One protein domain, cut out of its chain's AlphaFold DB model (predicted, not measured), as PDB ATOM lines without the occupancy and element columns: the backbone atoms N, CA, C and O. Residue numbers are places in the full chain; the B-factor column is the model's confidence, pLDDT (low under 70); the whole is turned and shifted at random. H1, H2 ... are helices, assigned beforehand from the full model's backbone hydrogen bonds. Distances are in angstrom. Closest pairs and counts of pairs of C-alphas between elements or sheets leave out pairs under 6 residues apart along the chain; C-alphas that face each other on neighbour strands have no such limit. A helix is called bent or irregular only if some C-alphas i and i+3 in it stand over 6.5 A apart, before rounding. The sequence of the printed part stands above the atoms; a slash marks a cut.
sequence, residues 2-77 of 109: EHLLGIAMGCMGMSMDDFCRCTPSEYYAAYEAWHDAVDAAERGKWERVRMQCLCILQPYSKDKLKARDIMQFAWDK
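This is residues 2 to 77 of the 109 residues of an uncharacterized protein of Prevotella copri (UniProt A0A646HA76). One long helix, H3, makes the length of a rod; short H1 and H2 form a small head at its first end, and near its other end the backbone folds back and short H4 packs on it. The printed part has 76 residues with four named helices, H1, H2, H3, H4, and no named strand: all helix. It is extended, with a radius of gyration of the C-alphas of 19.2 A, spanning 61 by 21 by 16 A.

H3, residues 24 to 60, touches H4, residues 67 to 70, with residues 50 to 54 alone; the closest C-alphas, Leu 54 and Ala 67, are 6.1 A apart. With residues 31 to 34 alone, H3 only just touches H1, residues 2 to 12, with 3 pairs of C-alphas within 8 A, the closest Trp 34 and Met 12 at 6.5 A, at a steep tilt of 50 degrees, the same way. H1 touches H2, residues 16 to 21, at a steep tilt of 67 degrees, opposite ways; the closest C-alphas, Met 9 and Met 16, are 6.8 A apart. H2 and H3 are close but not clearly touching, C-alphas 19 and 27 being closest at 7.2 A. H4 is apart from H1 and H2. Every O i to N i+4 pair is within hydrogen-bond range in H1 and H2, and 31 of 33 in H3; H4 is too short for one.

H3 runs 54.2 A from C-alpha 24 at (209.335, 203.758, 277.062) to C-alpha 60 at (170.525, 190.634, 312.566); it is irregular, but only just, C-alphas 56 and 59 being 7.0 A apart. H1 measures 14.5 A, H2 8.6 A and H4 5.5 A.

The C-alphas farthest apart, Arg 21 and Lys 62, are 60.9 A apart. The printed part has no cut and no long link, and no printed residue is under 70 in pLDDT.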
ATOM      1  N   GLU A   2     216.594 200.766 287.237       84.44
ATOM      2  CA  GLU A   2     216.431 199.573 288.094       84.44
ATOM      3  C   GLU A   2     215.027 199.430 288.704       84.44
ATOM      4  O   GLU A   2     214.477 198.337 288.730       84.44
ATOM      5  N   HIS A   3     214.396 200.540 289.100       92.06
ATOM      6  CA  HIS A   3     213.017 200.534 289.598       92.06
ATOM      7  C   HIS A   3     211.984 200.087 288.546       92.06
ATOM      8  O   HIS A   3     211.115 199.275 288.843       92.06
ATOM      9  N   LEU A   4     212.082 200.589 287.307       93.50
ATOM     10  CA  LEU A   4     211.170 200.206 286.218       93.50
ATOM     11  C   LEU A   4     211.369 198.741 285.835       93.50
ATOM     12  O   LEU A   4     210.404 198.013 285.644       93.50
ATOM     13  N   LEU A   5     212.623 198.295 285.814       94.44
ATOM     14  CA  LEU A   5     212.959 196.900 285.576       94.44
ATOM     15  C   LEU A   5     212.391 195.975 286.670       94.44
ATOM     16  O   LEU A   5     211.879 194.897 286.369       94.44
ATOM     17  N   GLY A   6     212.441 196.407 287.933       96.62
ATOM     18  CA  GLY A   6     211.858 195.679 289.060       96.62
ATOM     19  C   GLY A   6     210.344 195.502 288.934       96.62
ATOM     20  O   GLY A   6     209.842 194.402 289.148       96.62
ATOM     21  N   ILE A   7     209.626 196.550 288.521       96.31
ATOM     22  CA  ILE A   7     208.181 196.471 288.256       96.31
ATOM     23  C   ILE A   7     207.902 195.547 287.065       96.31
ATOM     24  O   ILE A   7     207.060 194.655 287.171       96.31
ATOM     25  N   ALA A   8     208.642 195.715 285.964       96.75
ATOM     26  CA  ALA A   8     208.488 194.913 284.753       96.75
ATOM     27  C   ALA A   8     208.569 193.411 285.058       96.75
ATOM     28  O   ALA A   8     207.634 192.657 284.793       96.75
ATOM     29  N   MET A   9     209.674 192.976 285.664       96.56
ATOM     30  CA  MET A   9     209.936 191.551 285.857       96.56
ATOM     31  C   MET A   9     209.265 190.987 287.106       96.56
ATOM     32  O   MET A   9     208.789 189.855 287.095       96.56
ATOM     33  N   GLY A  10     209.237 191.759 288.192       95.81
ATOM     34  CA  GLY A  10     208.744 191.293 289.486       95.81
ATOM     35  C   GLY A  10     207.228 191.366 289.629       95.81
ATOM     36  O   GLY A  10     206.644 190.521 290.304       95.81
ATOM     37  N   CYS A  11     206.586 192.361 289.012       96.12
ATOM     38  CA  CYS A  11     205.156 192.613 289.190       96.12
ATOM     39  C   CYS A  11     204.349 192.253 287.942       96.12
ATOM     40  O   CYS A  11     203.353 191.537 288.037       96.12
ATOM     41  N   MET A  12     204.785 192.735 286.776       96.38
ATOM     42  CA  MET A  12     204.072 192.519 285.514       96.38
ATOM     43  C   MET A  12     204.377 191.149 284.890       96.38
ATOM     44  O   MET A  12     203.599 190.667 284.071       96.38
ATOM     45  N   GLY A  13     205.494 190.515 285.267       96.12
ATOM     46  CA  GLY A  13     205.946 189.247 284.685       96.12
ATOM     47  C   GLY A  13     206.547 189.387 283.280       96.12
ATOM     48  O   GLY A  13     206.602 188.410 282.537       96.12
ATOM     49  N   MET A  14     206.986 190.591 282.906       96.56
ATOM     50  CA  MET A  14     207.697 190.868 281.656       96.56
ATOM     51  C   MET A  14     209.107 190.266 281.703       96.56
ATOM     52  O   MET A  14     209.774 190.322 282.737       96.56
ATOM     53  N   SER A  15     209.591 189.700 280.594       97.00
ATOM     54  CA  SER A  15     210.968 189.203 280.540       97.00
ATOM     55  C   SER A  15     211.980 190.355 280.460       97.00
ATOM     56  O   SER A  15     211.656 191.465 280.036       97.00
ATOM     57  N   MET A  16     213.235 190.091 280.839       95.75
ATOM     58  CA  MET A  16     214.324 191.065 280.682       95.75
ATOM     59  C   MET A  16     214.505 191.483 279.214       95.75
ATOM     60  O   MET A  16     214.743 192.655 278.939       95.75
ATOM     61  N   ASP A  17     214.378 190.534 278.277       97.12
ATOM     62  CA  ASP A  17     214.516 190.812 276.843       97.12
ATOM     63  C   ASP A  17     213.404 191.741 276.349       97.12
ATOM     64  O   ASP A  17     213.692 192.755 275.715       97.12
ATOM     65  N   ASP A  18     212.151 191.453 276.716       96.12
ATOM     66  CA  ASP A  18     211.011 192.296 276.348       96.12
ATOM     67  C   ASP A  18     211.178 193.711 276.908       96.12
ATOM     68  O   ASP A  18     211.043 194.682 276.169       96.12
ATOM     69  N   PHE A  19     211.573 193.847 278.181       95.56
ATOM     70  CA  PHE A  19     211.803 195.157 278.795       95.56
ATOM     71  C   PHE A  19     212.899 195.957 278.078       95.56
ATOM     72  O   PHE A  19     212.722 197.145 277.813       95.56
ATOM     73  N   CYS A  20     214.028 195.323 277.748       95.00
ATOM     74  CA  CYS A  20     215.132 195.983 277.050       95.00
ATOM     75  C   CYS A  20     214.791 196.370 275.605       95.00
ATOM     76  O   CYS A  20     215.428 197.270 275.055       95.00
ATOM     77  N   ARG A  21     213.822 195.687 274.987       96.25
ATOM     78  CA  ARG A  21     213.387 195.931 273.605       96.25
ATOM     79  C   ARG A  21     212.166 196.842 273.509       96.25
ATOM     80  O   ARG A  21     211.940 197.404 272.440       96.25
ATOM     81  N   CYS A  22     211.415 197.018 274.594       95.19
ATOM     82  CA  CYS A  22     210.319 197.971 274.666       95.19
ATOM     83  C   CYS A  22     210.821 199.411 274.557       95.19
ATOM     84  O   CYS A  22     211.784 199.834 275.204       95.19
ATOM     85  N   THR A  23     210.081 200.213 273.803       96.06
ATOM     86  CA  THR A  23     210.147 201.663 273.940       96.06
ATOM     87  C   THR A  23     209.550 202.084 275.288       96.06
ATOM     88  O   THR A  23     208.674 201.398 275.826       96.06
ATOM     89  N   PRO A  24     209.945 203.246 275.838       94.56
ATOM     90  CA  PRO A  24     209.335 203.758 277.062       94.56
ATOM     91  C   PRO A  24     207.803 203.850 276.982       94.56
ATOM     92  O   PRO A  24     207.129 203.494 277.940       94.56
ATOM     93  N   SER A  25     207.241 204.265 275.841       97.38
ATOM     94  CA  SER A  25     205.786 204.339 275.640       97.38
ATOM     95  C   SER A  25     205.096 202.978 275.702       97.38
ATOM     96  O   SER A  25     204.028 202.871 276.297       97.38
ATOM     97  N   GLU A  26     205.696 201.936 275.123       97.56
ATOM     98  CA  GLU A  26     205.147 200.574 275.189       97.56
ATOM     99  C   GLU A  26     205.212 200.027 276.612       97.56
ATOM    100  O   GLU A  26     204.246 199.429 277.087       97.56
ATOM    101  N   TYR A  27     206.316 200.289 277.316       96.31
ATOM    102  CA  TYR A  27     206.436 199.937 278.724       96.31
ATOM    103  C   TYR A  27     205.343 200.611 279.566       96.31
ATOM    104  O   TYR A  27     204.684 199.936 280.355       96.31
ATOM    105  N   TYR A  28     205.113 201.918 279.386       96.75
ATOM    106  CA  TYR A  28     204.077 202.635 280.134       96.75
ATOM    107  C   TYR A  28     202.670 202.128 279.813       96.75
ATOM    108  O   TYR A  28     201.894 201.921 280.740       96.75
ATOM    109  N   ALA A  29     202.364 201.837 278.547       97.69
ATOM    110  CA  ALA A  29     201.076 201.253 278.175       97.69
ATOM    111  C   ALA A  29     200.856 199.873 278.822       97.69
ATOM    112  O   ALA A  29     199.769 199.579 279.321       97.69
ATOM    113  N   ALA A  30     201.895 199.031 278.859       96.88
ATOM    114  CA  ALA A  30     201.834 197.741 279.538       96.88
ATOM    115  C   ALA A  30     201.674 197.902 281.059       96.88
ATOM    116  O   ALA A  30     200.897 197.173 281.678       96.88
ATOM    117  N   TYR A  31     202.393 198.856 281.655       97.12
ATOM    118  CA  TYR A  31     202.296 199.177 283.076       97.12
ATOM    119  C   TYR A  31     200.892 199.653 283.454       97.12
ATOM    120  O   TYR A  31     200.334 199.137 284.416       97.12
ATOM    121  N   GLU A  32     200.307 200.585 282.698       98.00
ATOM    122  CA  GLU A  32     198.953 201.102 282.942       98.00
ATOM    123  C   GLU A  32     197.914 199.984 282.856       98.00
ATOM    124  O   GLU A  32     197.146 199.786 283.794       98.00
ATOM    125  N   ALA A  33     197.954 199.171 281.795       97.88
ATOM    126  CA  ALA A  33     197.029 198.051 281.638       97.88
ATOM    127  C   ALA A  33     197.139 197.028 282.783       97.88
ATOM    128  O   ALA A  33     196.129 196.514 283.270       97.88
ATOM    129  N   TRP A  34     198.364 196.725 283.228       97.62
ATOM    130  CA  TRP A  34     198.591 195.855 284.380       97.62
ATOM    131  C   TRP A  34     198.084 196.486 285.680       97.62
ATOM    132  O   TRP A  34     197.386 195.821 286.447       97.62
ATOM    133  N   HIS A  35     198.409 197.755 285.919       97.00
ATOM    134  CA  HIS A  35     198.024 198.486 287.121       97.00
ATOM    135  C   HIS A  35     196.499 198.554 287.250       97.00
ATOM    136  O   HIS A  35     195.956 198.190 288.291       97.00
ATOM    137  N   ASP A  36     195.799 198.901 286.168       97.19
ATOM    138  CA  ASP A  36     194.336 198.935 286.119       97.19
ATOM    139  C   ASP A  36     193.723 197.558 286.400       97.19
ATOM    140  O   ASP A  36     192.735 197.444 287.130       97.19
ATOM    141  N   ALA A  37     194.317 196.487 285.862       97.25
ATOM    142  CA  ALA A  37     193.852 195.127 286.115       97.25
ATOM    143  C   ALA A  37     194.044 194.712 287.584       97.25
ATOM    144  O   ALA A  37     193.151 194.087 288.167       97.25
ATOM    145  N   VAL A  38     195.182 195.061 288.194       97.31
ATOM    146  CA  VAL A  38     195.468 194.793 289.612       97.31
ATOM    147  C   VAL A  38     194.514 195.575 290.510       97.31
ATOM    148  O   VAL A  38     193.886 194.978 291.389       97.31
ATOM    149  N   ASP A  39     194.339 196.867 290.251       96.31
ATOM    150  CA  ASP A  39     193.423 197.726 290.995       96.31
ATOM    151  C   ASP A  39     191.980 197.233 290.880       96.31
ATOM    152  O   ASP A  39     191.283 197.101 291.889       96.31
ATOM    153  N   ALA A  40     191.521 196.887 289.674       96.19
ATOM    154  CA  ALA A  40     190.184 196.340 289.463       96.19
ATOM    155  C   ALA A  40     189.990 195.000 290.188       96.19
ATOM    156  O   ALA A  40     188.943 194.769 290.806       96.19
ATOM    157  N   ALA A  41     190.995 194.120 290.155       97.50
ATOM    158  CA  ALA A  41     190.952 192.845 290.859       97.50
ATOM    159  C   ALA A  41     190.878 193.042 292.380       97.50
ATOM    160  O   ALA A  41     190.095 192.354 293.045       97.50
ATOM    161  N   GLU A  42     191.653 193.978 292.929       97.19
ATOM    162  CA  GLU A  42     191.669 194.290 294.355       97.19
ATOM    163  C   GLU A  42     190.356 194.938 294.801       97.19
ATOM    164  O   GLU A  42     189.712 194.427 295.721       97.19
ATOM    165  N   ARG A  43     189.873 195.963 294.083       96.75
ATOM    166  CA  ARG A  43     188.535 196.543 294.301       96.75
ATOM    167  C   ARG A  43     187.476 195.441 294.288       96.75
ATOM    168  O   ARG A  43     186.683 195.331 295.218       96.75
ATOM    169  N   GLY A  44     187.520 194.543 293.303       96.88
ATOM    170  CA  GLY A  44     186.601 193.410 293.205       96.88
ATOM    171  C   GLY A  44     186.646 192.458 294.408       96.88
ATOM    172  O   GLY A  44     185.600 191.947 294.813       96.88
ATOM    173  N   LYS A  45     187.819 192.208 295.007       98.38
ATOM    174  CA  LYS A  45     187.922 191.417 296.251       98.38
ATOM    175  C   LYS A  45     187.206 192.123 297.397       98.38
ATOM    176  O   LYS A  45     186.377 191.497 298.056       98.38
ATOM    177  N   TRP A  46     187.473 193.411 297.588       97.69
ATOM    178  CA  TRP A  46     186.843 194.214 298.636       97.69
ATOM    179  C   TRP A  46     185.328 194.307 298.471       97.69
ATOM    180  O   TRP A  46     184.595 194.173 299.449       97.69
ATOM    181  N   GLU A  47     184.840 194.422 297.238       97.50
ATOM    182  CA  GLU A  47     183.407 194.391 296.946       97.50
ATOM    183  C   GLU A  47     182.757 193.050 297.307       97.50
ATOM    184  O   GLU A  47     181.682 193.018 297.912       97.50
ATOM    185  N   ARG A  48     183.418 191.924 297.006       97.94
ATOM    186  CA  ARG A  48     182.916 190.598 297.399       97.94
ATOM    187  C   ARG A  48     182.865 190.433 298.914       97.94
ATOM    188  O   ARG A  48     181.871 189.924 299.424       97.94
ATOM    189  N   VAL A  49     183.893 190.891 299.629       98.31
ATOM    190  CA  VAL A  49     183.917 190.858 301.102       98.31
ATOM    191  C   VAL A  49     182.817 191.755 301.673       98.31
ATOM    192  O   VAL A  49     182.076 191.329 302.556       98.31
ATOM    193  N   ARG A  50     182.624 192.957 301.118       98.00
ATOM    194  CA  ARG A  50     181.532 193.867 301.495       98.00
ATOM    195  C   ARG A  50     180.160 193.223 301.326       98.00
ATOM    196  O   ARG A  50     179.338 193.291 302.242       98.00
ATOM    197  N   MET A  51     179.932 192.545 300.204       97.88
ATOM    198  CA  MET A  51     178.693 191.804 299.962       97.88
ATOM    199  C   MET A  51     178.523 190.630 300.933       97.88
ATOM    200  O   MET A  51     177.436 190.424 301.468       97.88
ATOM    201  N   GLN A  52     179.589 189.874 301.201       98.38
ATOM    202  CA  GLN A  52     179.554 188.771 302.158       98.38
ATOM    203  C   GLN A  52     179.174 189.266 303.559       98.38
ATOM    204  O   GLN A  52     178.272 188.709 304.182       98.38
ATOM    205  N   CYS A  53     179.807 190.341 304.031       98.19
ATOM    206  CA  CYS A  53     179.481 190.968 305.309       98.19
ATOM    207  C   CYS A  53     178.032 191.470 305.344       98.19
ATOM    208  O   CYS A  53     177.342 191.233 306.332       98.19
ATOM    209  N   LEU A  54     177.540 192.089 304.264       98.12
ATOM    210  CA  LEU A  54     176.136 192.491 304.151       98.12
ATOM    211  C   LEU A  54     175.195 191.291 304.333       98.12
ATOM    212  O   LEU A  54     174.283 191.355 305.154       98.12
ATOM    213  N   CYS A  55     175.435 190.187 303.621       97.25
ATOM    214  CA  CYS A  55     174.629 188.967 303.736       97.25
ATOM    215  C   CYS A  55     174.657 188.367 305.147       97.25
ATOM    216  O   CYS A  55     173.633 187.880 305.619       97.25
ATOM    217  N   ILE A  56     175.813 188.400 305.814       98.12
ATOM    218  CA  ILE A  56     175.975 187.884 307.180       98.12
ATOM    219  C   ILE A  56     175.231 188.764 308.190       98.12
ATOM    220  O   ILE A  56     174.609 188.241 309.108       98.12
ATOM    221  N   LEU A  57     175.283 190.089 308.034       97.56
ATOM    222  CA  LEU A  57     174.740 191.041 309.007       97.56
ATOM    223  C   LEU A  57     173.249 191.332 308.806       97.56
ATOM    224  O   LEU A  57     172.548 191.609 309.779       97.56
ATOM    225  N   GLN A  58     172.744 191.250 307.571       96.94
ATOM    226  CA  GLN A  58     171.364 191.611 307.233       96.94
ATOM    227  C   GLN A  58     170.294 190.911 308.100       96.94
ATOM    228  O   GLN A  58     169.357 191.602 308.499       96.94
ATOM    229  N   PRO A  59     170.388 189.608 308.439       97.56
ATOM    230  CA  PRO A  59     169.395 188.941 309.289       97.56
ATOM    231  C   PRO A  59     169.337 189.469 310.730       97.56
ATOM    232  O   PRO A  59     168.327 189.291 311.406       97.56
ATOM    233  N   TYR A  60     170.411 190.103 311.205       97.62
ATOM    234  CA  TYR A  60     170.525 190.634 312.566       97.62
ATOM    235  C   TYR A  60     170.224 192.136 312.643       97.62
ATOM    236  O   TYR A  60     170.194 192.710 313.731       97.62
ATOM    237  N   SER A  61     169.992 192.777 311.497       96.81
ATOM    238  CA  SER A  61     169.612 194.181 311.411       96.81
ATOM    239  C   SER A  61     168.096 194.328 311.353       96.81
ATOM    240  O   SER A  61     167.415 193.610 310.623       96.81
ATOM    241  N   LYS A  62     167.566 195.305 312.095       95.56
ATOM    242  CA  LYS A  62     166.151 195.696 311.999       95.56
ATOM    243  C   LYS A  62     165.850 196.391 310.671       95.56
ATOM    244  O   LYS A  62     164.767 196.218 310.124       95.56
ATOM    245  N   ASP A  63     166.827 197.134 310.156       95.50
ATOM    246  CA  ASP A  63     166.717 197.887 308.913       95.50
ATOM    247  C   ASP A  63     167.385 197.151 307.749       95.50
ATOM    248  O   ASP A  63     168.306 196.340 307.918       95.50
ATOM    249  N   LYS A  64     166.935 197.461 306.530       95.12
ATOM    250  CA  LYS A  64     167.594 196.990 305.312       95.12
ATOM    251  C   LYS A  64     168.924 197.723 305.146       95.12
ATOM    252  O   LYS A  64     168.933 198.916 304.848       95.12
ATOM    253  N   LEU A  65     170.020 196.992 305.297       96.12
ATOM    254  CA  LEU A  65     171.369 197.513 305.135       96.12
ATOM    255  C   LEU A  65     171.698 197.667 303.643       96.12
ATOM    256  O   LEU A  65     171.283 196.867 302.798       96.12
ATOM    257  N   LYS A  66     172.473 198.698 303.312       94.31
ATOM    258  CA  LYS A  66     173.128 198.868 302.012       94.31
ATOM    259  C   LYS A  66     174.590 198.451 302.133       94.31
ATOM    260  O   LYS A  66     175.191 198.548 303.196       94.31
ATOM    261  N   ALA A  67     175.206 198.061 301.018       93.25
ATOM    262  CA  ALA A  67     176.623 197.685 300.993       93.25
ATOM    263  C   ALA A  67     177.536 198.774 301.601       93.25
ATOM    264  O   ALA A  67     178.436 198.465 302.375       93.25
ATOM    265  N   ARG A  68     177.251 200.054 301.320       93.56
ATOM    266  CA  ARG A  68     177.999 201.211 301.847       93.56
ATOM    267  C   ARG A  68     177.799 201.481 303.341       93.56
ATOM    268  O   ARG A  68     178.615 202.191 303.921       93.56
ATOM    269  N   ASP A  69     176.766 200.908 303.959       94.06
ATOM    270  CA  ASP A  69     176.586 200.962 305.416       94.06
ATOM    271  C   ASP A  69     177.549 199.988 306.123       94.06
ATOM    272  O   ASP A  69     177.843 200.157 307.302       94.06
ATOM    273  N   ILE A  70     178.057 198.981 305.399       96.00
ATOM    274  CA  ILE A  70     179.005 197.982 305.912       96.00
ATOM    275  C   ILE A  70     180.447 198.483 305.816       96.00
ATOM    276  O   ILE A  70     181.196 198.430 306.788       96.00
ATOM    277  N   MET A  71     180.853 198.935 304.627       95.19
ATOM    278  CA  MET A  71     182.204 199.417 304.335       95.19
ATOM    279  C   MET A  71     182.147 200.523 303.281       95.19
ATOM    280  O   MET A  71     181.481 200.381 302.249       95.19
ATOM    281  N   GLN A  72     182.891 201.599 303.532       94.31
ATOM    282  CA  GLN A  72     183.076 202.709 302.602       94.31
ATOM    283  C   GLN A  72     184.490 202.662 302.039       94.31
ATOM    284  O   GLN A  72     185.460 202.630 302.799       94.31
ATOM    285  N   PHE A  73     184.606 202.683 300.716       94.50
ATOM    286  CA  PHE A  73     185.899 202.684 300.042       94.50
ATOM    287  C   PHE A  73     186.187 204.037 299.397       94.50
ATOM    288  O   PHE A  73     185.281 204.824 299.122       94.50
ATOM    289  N   ALA A  74     187.465 204.320 299.136       90.75
ATOM    290  CA  ALA A  74     187.881 205.596 298.549       90.75
ATOM    291  C   ALA A  74     187.188 205.874 297.199       90.75
ATOM    292  O   ALA A  74     186.769 207.003 296.946       90.75
ATOM    293  N   TRP A  75     186.974 204.827 296.393       90.12
ATOM    294  CA  TRP A  75     186.330 204.897 295.077       90.12
ATOM    295  C   TRP A  75     184.802 205.044 295.116       90.12
ATOM    296  O   TRP A  75     184.186 205.294 294.086       90.12
ATOM    297  N   ASP A  76     184.151 204.955 296.281       89.31
ATOM    298  CA  ASP A  76     182.704 205.203 296.367       89.31
ATOM    299  C   ASP A  76     182.343 206.679 296.105       89.31
ATOM    300  O   ASP A  76     181.207 206.977 295.721       89.31
ATOM    301  N   LYS A  77     183.305 207.595 296.288       77.38
ATOM    302  CA  LYS A  77     183.157 209.031 296.000       77.38
ATOM    303  C   LYS A  77     183.168 209.328 294.498       77.38
ATOM    304  O   LYS A  77     182.482 210.245 294.067       77.38
TER     305      LYS A  77